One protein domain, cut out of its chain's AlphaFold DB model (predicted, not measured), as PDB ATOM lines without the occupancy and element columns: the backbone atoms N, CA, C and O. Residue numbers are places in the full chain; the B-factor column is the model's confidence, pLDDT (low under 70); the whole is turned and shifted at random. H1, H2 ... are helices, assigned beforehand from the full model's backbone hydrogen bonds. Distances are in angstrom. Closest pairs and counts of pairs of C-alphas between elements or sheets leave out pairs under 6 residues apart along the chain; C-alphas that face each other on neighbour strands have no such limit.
ATOM      1  N   CYS A  95      24.158   5.415  31.764       57.16
ATOM      2  CA  CYS A  95      23.408   6.653  31.935       57.16
ATOM      3  C   CYS A  95      21.930   6.285  32.022       57.16
ATOM      4  O   CYS A  95      21.373   5.753  31.065       57.16
ATOM      5  N   GLU A  96      21.312   6.558  33.166       67.81
ATOM      6  CA  GLU A  96      19.861   6.488  33.319       67.81
ATOM      7  C   GLU A  96      19.263   7.822  32.862       67.81
ATOM      8  O   GLU A  96      19.763   8.894  33.210       67.81
ATOM      9  N   ALA A  97      18.211   7.746  32.053       74.12
ATOM     10  CA  ALA A  97      17.447   8.889  31.583       74.12
ATOM     11  C   ALA A  97      15.983   8.691  31.984       74.12
ATOM     12  O   ALA A  97      15.404   7.639  31.721       74.12
ATOM     13  N   GLU A  98      15.404   9.694  32.639       79.50
ATOM     14  CA  GLU A  98      14.000   9.691  33.046       79.50
ATOM     15  C   GLU A  98      13.154  10.349  31.949       79.50
ATOM     16  O   GLU A  98      13.439  11.473  31.531       79.50
ATOM     17  N   ALA A  99      12.124   9.647  31.469       79.94
ATOM     18  CA  ALA A  99      11.114  10.224  30.586       79.94
ATOM     19  C   ALA A  99      10.071  10.984  31.414       79.94
ATOM     20  O   ALA A  99       9.620  10.497  32.454       79.94
ATOM     21  N   ASN A 100       9.669  12.170  30.958       80.81
ATOM     22  CA  ASN A 100       8.596  12.921  31.601       80.81
ATOM     23  C   ASN A 100       7.236  12.467  31.066       80.81
ATOM     24  O   ASN A 100       7.113  11.993  29.936       80.81
ATOM     25  N   VAL A 101       6.188  12.667  31.868       77.75
ATOM     26  CA  VAL A 101       4.808  12.410  31.440       77.75
ATOM     27  C   VAL A 101       4.507  13.223  30.177       77.75
ATOM     28  O   VAL A 101       4.648  14.447  30.173       77.75
ATOM     29  N   GLY A 102       4.090  12.534  29.114       80.94
ATOM     30  CA  GLY A 102       3.803  13.136  27.809       80.94
ATOM     31  C   GLY A 102       4.994  13.199  26.847       80.94
ATOM     32  O   GLY A 102       4.838  13.713  25.739       80.94
ATOM     33  N   ASP A 103       6.170  12.681  27.215       85.50
ATOM     34  CA  ASP A 103       7.230  12.441  26.234       85.50
ATOM     35  C   ASP A 103       6.828  11.297  25.288       85.50
ATOM     36  O   ASP A 103       6.278  10.278  25.710       85.50
ATOM     37  N   THR A 104       7.103  11.470  23.995       90.25
ATOM     38  CA  THR A 104       6.990  10.403  22.992       90.25
ATOM     39  C   THR A 104       8.355   9.761  22.762       90.25
ATOM     40  O   THR A 104       9.393  10.370  23.048       90.25
ATOM     41  N   CYS A 105       8.385   8.544  22.214       89.88
ATOM     42  CA  CYS A 105       9.646   7.875  21.897       89.88
ATOM     43  C   CYS A 105      10.493   8.673  20.887       89.88
ATOM     44  O   CYS A 105      11.719   8.697  20.989       89.88
ATOM     45  N   GLU A 106       9.875   9.400  19.956       91.25
ATOM     46  CA  GLU A 106      10.560  10.285  19.005       91.25
ATOM     47  C   GLU A 106      11.204  11.472  19.722       91.25
ATOM     48  O   GLU A 106      12.367  11.793  19.485       91.25
ATOM     49  N   LYS A 107      10.474  12.109  20.646       89.19
ATOM     50  CA  LYS A 107      10.996  13.237  21.424       89.19
ATOM     51  C   LYS A 107      12.145  12.799  22.332       89.19
ATOM     52  O   LYS A 107      13.141  13.512  22.453       89.19
ATOM     53  N   PHE A 108      12.032  11.612  22.924       87.06
ATOM     54  CA  PHE A 108      13.072  11.024  23.763       87.06
ATOM     55  C   PHE A 108      14.324  10.672  22.945       87.06
ATOM     56  O   PHE A 108      15.429  11.096  23.281       87.06
ATOM     57  N   THR A 109      14.171   9.968  21.820       90.56
ATOM     58  CA  THR A 109      15.305   9.621  20.944       90.56
ATOM     59  C   THR A 109      15.994  10.858  20.365       90.56
ATOM     60  O   THR A 109      17.226  10.910  20.366       90.56
ATOM     61  N   ALA A 110      15.235  11.891  19.983       87.88
ATOM     62  CA  ALA A 110      15.778  13.171  19.535       87.88
ATOM     63  C   ALA A 110      16.547  13.910  20.644       87.88
ATOM     64  O   ALA A 110      17.620  14.455  20.386       87.88
ATOM     65  N   GLY A 111      16.040  13.905  21.883       87.12
ATOM     66  CA  GLY A 111      16.682  14.567  23.024       87.12
ATOM     67  C   GLY A 111      18.005  13.925  23.457       87.12
ATOM     68  O   GLY A 111      18.910  14.630  23.902       87.12
ATOM     69  N   TYR A 112      18.136  12.606  23.292       84.44
ATOM     70  CA  TYR A 112      19.311  11.835  23.714       84.44
ATOM     71  C   TYR A 112      20.229  11.394  22.561       84.44
ATOM     72  O   TYR A 112      21.226  10.714  22.799       84.44
ATOM     73  N   GLY A 113      19.928  11.784  21.317       85.50
ATOM     74  CA  GLY A 113      20.750  11.461  20.146       85.50
ATOM     75  C   GLY A 113      20.739   9.976  19.763       85.50
ATOM     76  O   GLY A 113      21.723   9.467  19.226       85.50
ATOM     77  N   ILE A 114      19.647   9.261  20.050       84.81
ATOM     78  CA  ILE A 114      19.471   7.862  19.647       84.81
ATOM     79  C   ILE A 114      18.942   7.844  18.211       84.81
ATOM     80  O   ILE A 114      17.925   8.457  17.907       84.81
ATOM     81  N   TYR A 115      19.630   7.124  17.322       81.56
ATOM     82  CA  TYR A 115      19.412   7.194  15.871       81.56
ATOM     83  C   TYR A 115      18.027   6.740  15.377       81.56
ATOM     84  O   TYR A 115      17.656   7.079  14.257       81.56
ATOM     85  N   SER A 116      17.269   5.965  16.161       91.62
ATOM     86  CA  SER A 116      15.894   5.578  15.819       91.62
ATOM     87  C   SER A 116      15.109   5.056  17.025       91.62
ATOM     88  O   SER A 116      15.682   4.484  17.956       91.62
ATOM     89  N   VAL A 117      13.778   5.188  16.972       90.94
ATOM     90  CA  VAL A 117      12.846   4.572  17.937       90.94
ATOM     91  C   VAL A 117      12.990   3.048  17.949       90.94
ATOM     92  O   VAL A 117      13.032   2.447  19.017       90.94
ATOM     93  N   GLY A 118      13.199   2.425  16.783       92.00
ATOM     94  CA  GLY A 118      13.425   0.979  16.688       92.00
ATOM     95  C   GLY A 118      14.620   0.501  17.517       92.00
ATOM     96  O   GLY A 118      14.529  -0.517  18.193       92.00
ATOM     97  N   ARG A 119      15.714   1.275  17.562       87.56
ATOM     98  CA  ARG A 119      16.876   0.938  18.396       87.56
ATOM     99  C   ARG A 119      16.611   1.134  19.889       87.56
ATOM    100  O   ARG A 119      17.173   0.413  20.707       87.56
ATOM    101  N   LEU A 120      15.763   2.096  20.252       87.94
ATOM    102  CA  LEU A 120      15.327   2.281  21.636       87.94
ATOM    103  C   LEU A 120      14.480   1.091  22.118       87.94
ATOM    104  O   LEU A 120      14.718   0.603  23.223       87.94
ATOM    105  N   MET A 121      13.561   0.601  21.281       87.31
ATOM    106  CA  MET A 121      12.736  -0.582  21.565       87.31
ATOM    107  C   MET A 121      13.557  -1.877  21.565       87.31
ATOM    108  O   MET A 121      13.338  -2.747  22.397       87.31
ATOM    109  N   GLU A 122      14.569  -1.995  20.701       85.75
ATOM    110  CA  GLU A 122      15.493  -3.139  20.717       85.75
ATOM    111  C   GLU A 122      16.259  -3.241  22.048       85.75
ATOM    112  O   GLU A 122      16.469  -4.334  22.571       85.75
ATOM    113  N   MET A 123      16.648  -2.100  22.631       81.88
ATOM    114  CA  MET A 123      17.297  -2.053  23.948       81.88
ATOM    115  C   MET A 123      16.319  -2.262  25.112       81.88
ATOM    116  O   MET A 123      16.755  -2.616  26.206       81.88
ATOM    117  N   ASN A 124      15.021  -2.039  24.890       83.50
ATOM    118  CA  ASN A 124      13.974  -2.096  25.907       83.50
ATOM    119  C   ASN A 124      12.752  -2.831  25.326       83.50
ATOM    120  O   ASN A 124      11.793  -2.177  24.926       83.50
ATOM    121  N   PRO A 125      12.772  -4.175  25.252       83.56
ATOM    122  CA  PRO A 125      11.731  -4.948  24.565       83.56
ATOM    123  C   PRO A 125      10.344  -4.831  25.211       83.56
ATOM    124  O   PRO A 125       9.347  -5.116  24.557       83.56
ATOM    125  N   ASP A 126      10.280  -4.387  26.467       82.44
ATOM    126  CA  ASP A 126       9.033  -4.122  27.192       82.44
ATOM    127  C   ASP A 126       8.482  -2.701  26.930       82.44
ATOM    128  O   ASP A 126       7.469  -2.308  27.507       82.44
ATOM    129  N   LEU A 127       9.164  -1.896  26.104       83.69
ATOM    130  CA  LEU A 127       8.759  -0.535  25.773       83.69
ATOM    131  C   LEU A 127       7.809  -0.523  24.572       83.69
ATOM    132  O   LEU A 127       8.227  -0.734  23.435       83.69
ATOM    133  N   GLU A 128       6.547  -0.189  24.819       83.75
ATOM    134  CA  GLU A 128       5.554   0.055  23.771       83.75
ATOM    135  C   GLU A 128       5.557   1.539  23.372       83.75
ATOM    136  O   GLU A 128       5.163   2.410  24.149       83.75
ATOM    137  N   CYS A 129       6.009   1.841  22.151       85.25
ATOM    138  CA  CYS A 129       6.055   3.207  21.613       85.25
ATOM    139  C   CYS A 129       4.798   3.616  20.821       85.25
ATOM    140  O   CYS A 129       4.725   4.751  20.359       85.25
ATOM    141  N   ASP A 130       3.802   2.735  20.696       80.62
ATOM    142  CA  ASP A 130       2.605   2.952  19.862       80.62
ATOM    143  C   ASP A 130       1.462   3.697  20.589       80.62
ATOM    144  O   ASP A 130       0.375   3.892  20.042       80.62
ATOM    145  N   GLY A 131       1.687   4.122  21.837       76.38
ATOM    146  CA  GLY A 131       0.717   4.854  22.656       76.38
ATOM    147  C   GLY A 131       0.885   6.382  22.615       76.38
ATOM    148  O   GLY A 131       1.949   6.886  22.265       76.38
ATOM    149  N   PRO A 132      -0.131   7.161  23.048       60.75
ATOM    150  CA  PRO A 132      -0.116   8.634  23.049       60.75
ATOM    151  C   PRO A 132       0.857   9.283  24.063       60.75
ATOM    152  O   PRO A 132       0.717  10.458  24.399       60.75
ATOM    153  N   GLY A 133       1.847   8.541  24.557       65.06
ATOM    154  CA  GLY A 133       2.883   9.019  25.464       65.06
ATOM    155  C   GLY A 133       3.484   7.885  26.289       65.06
ATOM    156  O   GLY A 133       2.824   6.881  26.555       65.06
ATOM    157  N   LEU A 134       4.731   8.067  26.723       65.62
ATOM    158  CA  LEU A 134       5.404   7.197  27.686       65.62
ATOM    159  C   LEU A 134       4.665   7.295  29.031       65.62
ATOM    160  O   LEU A 134       4.846   8.239  29.803       65.62
ATOM    161  N   LEU A 135       3.754   6.354  29.277       50.09
ATOM    162  CA  LEU A 135       2.994   6.276  30.518       50.09
ATOM    163  C   LEU A 135       3.820   5.535  31.573       50.09
ATOM    164  O   LEU A 135       4.128   4.358  31.429       50.09
ATOM    165  N   CYS A 136       4.091   6.243  32.670       41.88
ATOM    166  CA  CYS A 136       4.757   5.787  33.890       41.88
ATOM    167  C   CYS A 136       6.273   5.553  33.817       41.88
ATOM    168  O   CYS A 136       6.847   5.175  32.806       41.88
ATOM    169  N   VAL A 137       6.899   5.819  34.969       45.78
ATOM    170  CA  VAL A 137       8.332   5.774  35.284       45.78
ATOM    171  C   VAL A 137       8.924   4.402  34.941       45.78
ATOM    172  O   VAL A 137       9.056   3.527  35.793       45.78
ATOM    173  N   ALA A 138       9.268   4.199  33.675       47.47
ATOM    174  CA  ALA A 138      10.061   3.071  33.232       47.47
ATOM    175  C   ALA A 138      11.534   3.439  33.434       47.47
ATOM    176  O   ALA A 138      12.098   4.266  32.720       47.47
ATOM    177  N   MET A 139      12.158   2.862  34.462       46.41
ATOM    178  CA  MET A 139      13.609   2.921  34.635       46.41
ATOM    179  C   MET A 139      14.236   2.043  33.543       46.41
ATOM    180  O   MET A 139      14.252   0.818  33.654       46.41
ATOM    181  N   PHE A 140      14.703   2.664  32.460       49.59
ATOM    182  CA  PHE A 140      15.334   1.954  31.350       49.59
ATOM    183  C   PHE A 140      16.751   1.524  31.725       49.59
ATOM    184  O   PHE A 140      17.644   2.347  31.936       49.59
ATOM    185  N   ALA A 141      16.966   0.214  31.806       43.78
ATOM    186  CA  ALA A 141      18.269  -0.363  32.084       43.78
ATOM    187  C   ALA A 141      19.025  -0.606  30.768       43.78
ATOM    188  O   ALA A 141      18.907  -1.666  30.160       43.78
ATOM    189  N   ILE A 142      19.863   0.347  30.353       46.84
ATOM    190  CA  ILE A 142      20.874   0.104  29.314       46.84
ATOM    191  C   ILE A 142      21.963  -0.782  29.941       46.84
ATOM    192  O   ILE A 142      22.921  -0.291  30.537       46.84
ATOM    193  N   LEU A 143      21.804  -2.106  29.885       40.44
ATOM    194  CA  LEU A 143      22.759  -3.044  30.486       40.44
ATOM    195  C   LEU A 143      23.543  -3.833  29.434       40.44
ATOM    196  O   LEU A 143      22.949  -4.592  28.669       40.44
ATOM    197  N   PRO A 144      24.891  -3.819  29.486       45.62
ATOM    198  CA  PRO A 144      25.683  -4.916  28.969       45.62
ATOM    199  C   PRO A 144      25.812  -6.015  30.040       45.62
ATOM    200  O   PRO A 144      26.243  -5.782  31.170       45.62
ATOM    201  N   GLN A 145      25.431  -7.236  29.657       50.03
ATOM    202  CA  GLN A 145      25.873  -8.540  30.177       50.03
ATOM    203  C   GLN A 145      26.282  -8.646  31.667       50.03
ATOM    204  O   GLN A 145      27.450  -8.576  32.053       50.03
ATOM    205  N   TYR A 146      25.314  -9.015  32.507       45.84
ATOM    206  CA  TYR A 146      25.459  -9.175  33.962       45.84
ATOM    207  C   TYR A 146      26.231 -10.427  34.441       45.84
ATOM    208  O   TYR A 146      26.390 -10.638  35.642       45.84
ATOM    209  N   ARG A 147      26.755 -11.274  33.541       51.56
ATOM    210  CA  ARG A 147      27.440 -12.531  33.921       51.56
ATOM    211  C   ARG A 147      28.949 -12.377  34.183       51.56
ATOM    212  O   ARG A 147      29.564 -13.294  34.720       51.56
ATOM    213  N   SER A 148      29.530 -11.215  33.865       55.06
ATOM    214  CA  SER A 148      30.964 -10.918  34.055       55.06
ATOM    215  C   SER A 148      31.289 -10.288  35.424       55.06
ATOM    216  O   SER A 148      32.354 -10.531  35.991       55.06
ATOM    217  N   ARG A 149      30.344  -9.557  36.033       58.06
ATOM    218  CA  ARG A 149      30.612  -8.710  37.215       58.06
ATOM    219  C   ARG A 149      30.997  -9.474  38.482       58.06
ATOM    220  O   ARG A 149      31.823  -8.992  39.248       58.06
ATOM    221  N   VAL A 150      30.465 -10.680  38.690       67.62
ATOM    222  CA  VAL A 150      30.849 -11.499  39.856       67.62
ATOM    223  C   VAL A 150      32.310 -11.948  39.746       67.62
ATOM    224  O   VAL A 150      33.025 -11.927  40.742       67.62
ATOM    225  N   ARG A 151      32.788 -12.279  38.538       73.06
ATOM    226  CA  ARG A 151      34.205 -12.610  38.326       73.06
ATOM    227  C   ARG A 151      35.088 -11.387  38.539       73.06
ATOM    228  O   ARG A 151      36.080 -11.500  39.246       73.06
ATOM    229  N   THR A 152      34.708 -10.225  38.012       76.06
ATOM    230  CA  THR A 152      35.476  -8.984  38.204       76.06
ATOM    231  C   THR A 152      35.595  -8.602  39.679       76.06
ATOM    232  O   THR A 152      36.683  -8.254  40.122       76.06
ATOM    233  N   LEU A 153      34.518  -8.732  40.462       79.44
ATOM    234  CA  LEU A 153      34.558  -8.454  41.902       79.44
ATOM    235  C   LEU A 153      35.435  -9.454  42.667       79.44
ATOM    236  O   LEU A 153      36.185  -9.041  43.547       79.44
ATOM    237  N   ILE A 154      35.401 -10.743  42.309       81.56
ATOM    238  CA  ILE A 154      36.290 -11.753  42.907       81.56
ATOM    239  C   ILE A 154      37.757 -11.450  42.572       81.56
ATOM    240  O   ILE A 154      38.600 -11.487  43.465       81.56
ATOM    241  N   PHE A 155      38.070 -11.103  41.319       82.31
ATOM    242  CA  PHE A 155      39.431 -10.733  40.923       82.31
ATOM    243  C   PHE A 155      39.906  -9.451  41.606       82.31
ATOM    244  O   PHE A 155      41.038  -9.411  42.074       82.31
ATOM    245  N   ALA A 156      39.048  -8.435  41.728       82.88
ATOM    246  CA  ALA A 156      39.378  -7.206  42.444       82.88
ATOM    247  C   ALA A 156      39.656  -7.476  43.930       82.88
ATOM    248  O   ALA A 156      40.625  -6.959  44.477       82.88
ATOM    249  N   PHE A 157      38.856  -8.333  44.573       88.06
ATOM    250  CA  PHE A 157      39.062  -8.692  45.975       88.06
ATOM    251  C   PHE A 157      40.351  -9.495  46.180       88.06
ATOM    252  O   PHE A 157      41.123  -9.186  47.082       88.06
ATOM    253  N   LEU A 158      40.622 -10.487  45.323       87.44
ATOM    254  CA  LEU A 158      41.876 -11.247  45.365       87.44
ATOM    255  C   LEU A 158      43.089 -10.351  45.110       87.44
ATOM    256  O   LEU A 158      44.090 -10.485  45.804       87.44
ATOM    257  N   PHE A 159      42.992  -9.417  44.163       86.25
ATOM    258  CA  PHE A 159      44.055  -8.458  43.888       86.25
ATOM    259  C   PHE A 159      44.333  -7.579  45.108       86.25
ATOM    260  O   PHE A 159      45.472  -7.528  45.553       86.25
ATOM    261  N   LEU A 160      43.296  -6.979  45.707       87.38
ATOM    262  CA  LEU A 160      43.436  -6.166  46.917       87.38
ATOM    263  C   LEU A 160      44.004  -6.963  48.094       87.38
ATOM    264  O   LEU A 160      44.821  -6.435  48.845       87.38
ATOM    265  N   PHE A 161      43.608  -8.229  48.241       87.81
ATOM    266  CA  PHE A 161      44.128  -9.096  49.291       87.81
ATOM    267  C   PHE A 161      45.614  -9.403  49.079       87.81
ATOM    268  O   PHE A 161      46.393  -9.258  50.011       87.81
ATOM    269  N   VAL A 162      46.026  -9.753  47.855       86.00
ATOM    270  CA  VAL A 162      47.433 -10.037  47.520       86.00
ATOM    271  C   VAL A 162      48.298  -8.781  47.618       86.00
ATOM    272  O   VAL A 162      49.388  -8.833  48.177       86.00
ATOM    273  N   THR A 163      47.831  -7.633  47.121       82.44
ATOM    274  CA  THR A 163      48.589  -6.381  47.250       82.44
ATOM    275  C   THR A 163      48.644  -5.919  48.702       82.44
ATOM    276  O   THR A 163      49.693  -5.482  49.160       82.44
ATOM    277  N   GLY A 164      47.545  -6.050  49.450       82.44
ATOM    278  CA  GLY A 164      47.481  -5.677  50.861       82.44
ATOM    279  C   GLY A 164      48.407  -6.524  51.730       82.44
ATOM    280  O   GLY A 164      49.151  -5.974  52.536       82.44
ATOM    281  N   THR A 165      48.438  -7.845  51.529       82.19
ATOM    282  CA  THR A 165      49.383  -8.716  52.247       82.19
ATOM    283  C   THR A 165      50.826  -8.435  51.857       82.19
ATOM    284  O   THR A 165      51.690  -8.479  52.726       82.19
ATOM    285  N   PHE A 166      51.102  -8.068  50.602       79.81
ATOM    286  CA  PHE A 166      52.438  -7.639  50.188       79.81
ATOM    287  C   PHE A 166      52.885  -6.370  50.934       79.81
ATOM    288  O   PHE A 166      54.002  -6.326  51.433       79.81
ATOM    289  N   PHE A 167      52.006  -5.378  51.104       75.44
ATOM    290  CA  PHE A 167      52.315  -4.170  51.884       75.44
ATOM    291  C   PHE A 167      52.499  -4.427  53.388       75.44
ATOM    292  O   PHE A 167      53.243  -3.695  54.033       75.44
ATOM    293  N   ILE A 168      51.847  -5.450  53.950       77.25
ATOM    294  CA  ILE A 168      51.995  -5.823  55.369       77.25
ATOM    295  C   ILE A 168      53.263  -6.661  55.597       77.25
ATOM    296  O   ILE A 168      53.934  -6.497  56.612       77.25
ATOM    297  N   LEU A 169      53.593  -7.567  54.671       79.69
ATOM    298  CA  LEU A 169      54.723  -8.495  54.813       79.69
ATOM    299  C   LEU A 169      56.062  -7.908  54.356       79.69
ATOM    300  O   LEU A 169      57.104  -8.396  54.784       79.69
ATOM    301  N   TYR A 170      56.043  -6.873  53.516       74.38
ATOM    302  CA  TYR A 170      57.231  -6.113  53.145       74.38
ATOM    303  C   TYR A 170      57.186  -4.762  53.858       74.38
ATOM    304  O   TYR A 170      56.671  -3.797  53.282       74.38
ATOM    305  N   PRO A 171      57.683  -4.673  55.109       63.66
ATOM    306  CA  PRO A 171      57.816  -3.391  55.776       63.66
ATOM    307  C   PRO A 171      58.649  -2.488  54.873       63.66
ATOM    308  O   PRO A 171      59.778  -2.809  54.499       63.66
TER     309      PRO A 171
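AT A GLANCE: This is residues 95 to 171 of the 272 residues of an uncharacterized protein of Hypsibius dujardini (UniProt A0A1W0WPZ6). What shape does the printed part make? It is a small head of loops and two short helices, H1 and H2, from which a long free arm, residues 144 to 171, sticks out with the helix H3 in it. What is it made of? The printed part has 77 residues with three named helices, in the order H1, H2, H3, and no named strand; its class is all helix, though under half of the residues, 36 of 77, are in named elements. How far does it reach? The whole is extended, with a radius of gyration of the C-alphas of 20.9 A, and spans 67 by 23 by 20 A, the arm making much of its length.

HOW THE PARTS SIT: How do the first two helices stand to each other? H1, residues 105 to 112, and H2, residues 117 to 123, touch, and their closest C-alphas are those of Cys 105 and Val 117, 6.1 A apart. Their lines stand at 78 degrees, about perpendicular, and their centres are 11.2 A apart. Where does the third helix stand? H3, residues 149 to 169, is apart from H1 and apart from H2, and it touches no helix. It stands free within residues 144 to 171. What do the backbone atoms show? In H1, H2 and H3 every O i to N i+4 pair is within hydrogen-bond range.

IN THESE COORDINATES: Where is H1? H1 runs from Cys 105, with its C-alpha at (9.646, 7.875, 21.897), to Tyr 112, and is 10.6 A long from first to last C-alpha. Where is H2? H2 runs from Val 117, with its C-alpha at (12.846, 4.572, 17.937), to Met 123, and is 10.0 A long. Where is H3? H3 runs from Arg 149, with its C-alpha at (30.612, -8.710, 37.215), to Leu 169, with its C-alpha at (54.723, -8.495, 54.813), and is 29.9 A long.

THE WHOLE: How large is the whole, with and without its free stretch? The two C-alphas farthest apart, those of Pro 132 and Pro 171, are 67.6 A apart. Without residues 144 to 171 the body has 49 residues, spans 24 by 19 by 18 A and has a radius of gyration of 9.7 A. How are the helices linked? H1 and H2 are joined by a tight link of 4 residues, and H2 and H3 by a long link of 25 residues, 124 to 148; the printed part has no cut. Where is the model less sure? The mean pLDDT of the printed part is 74.9, and it is under 70 at residues 95 to 96, residues 132 to 150 and residue 171.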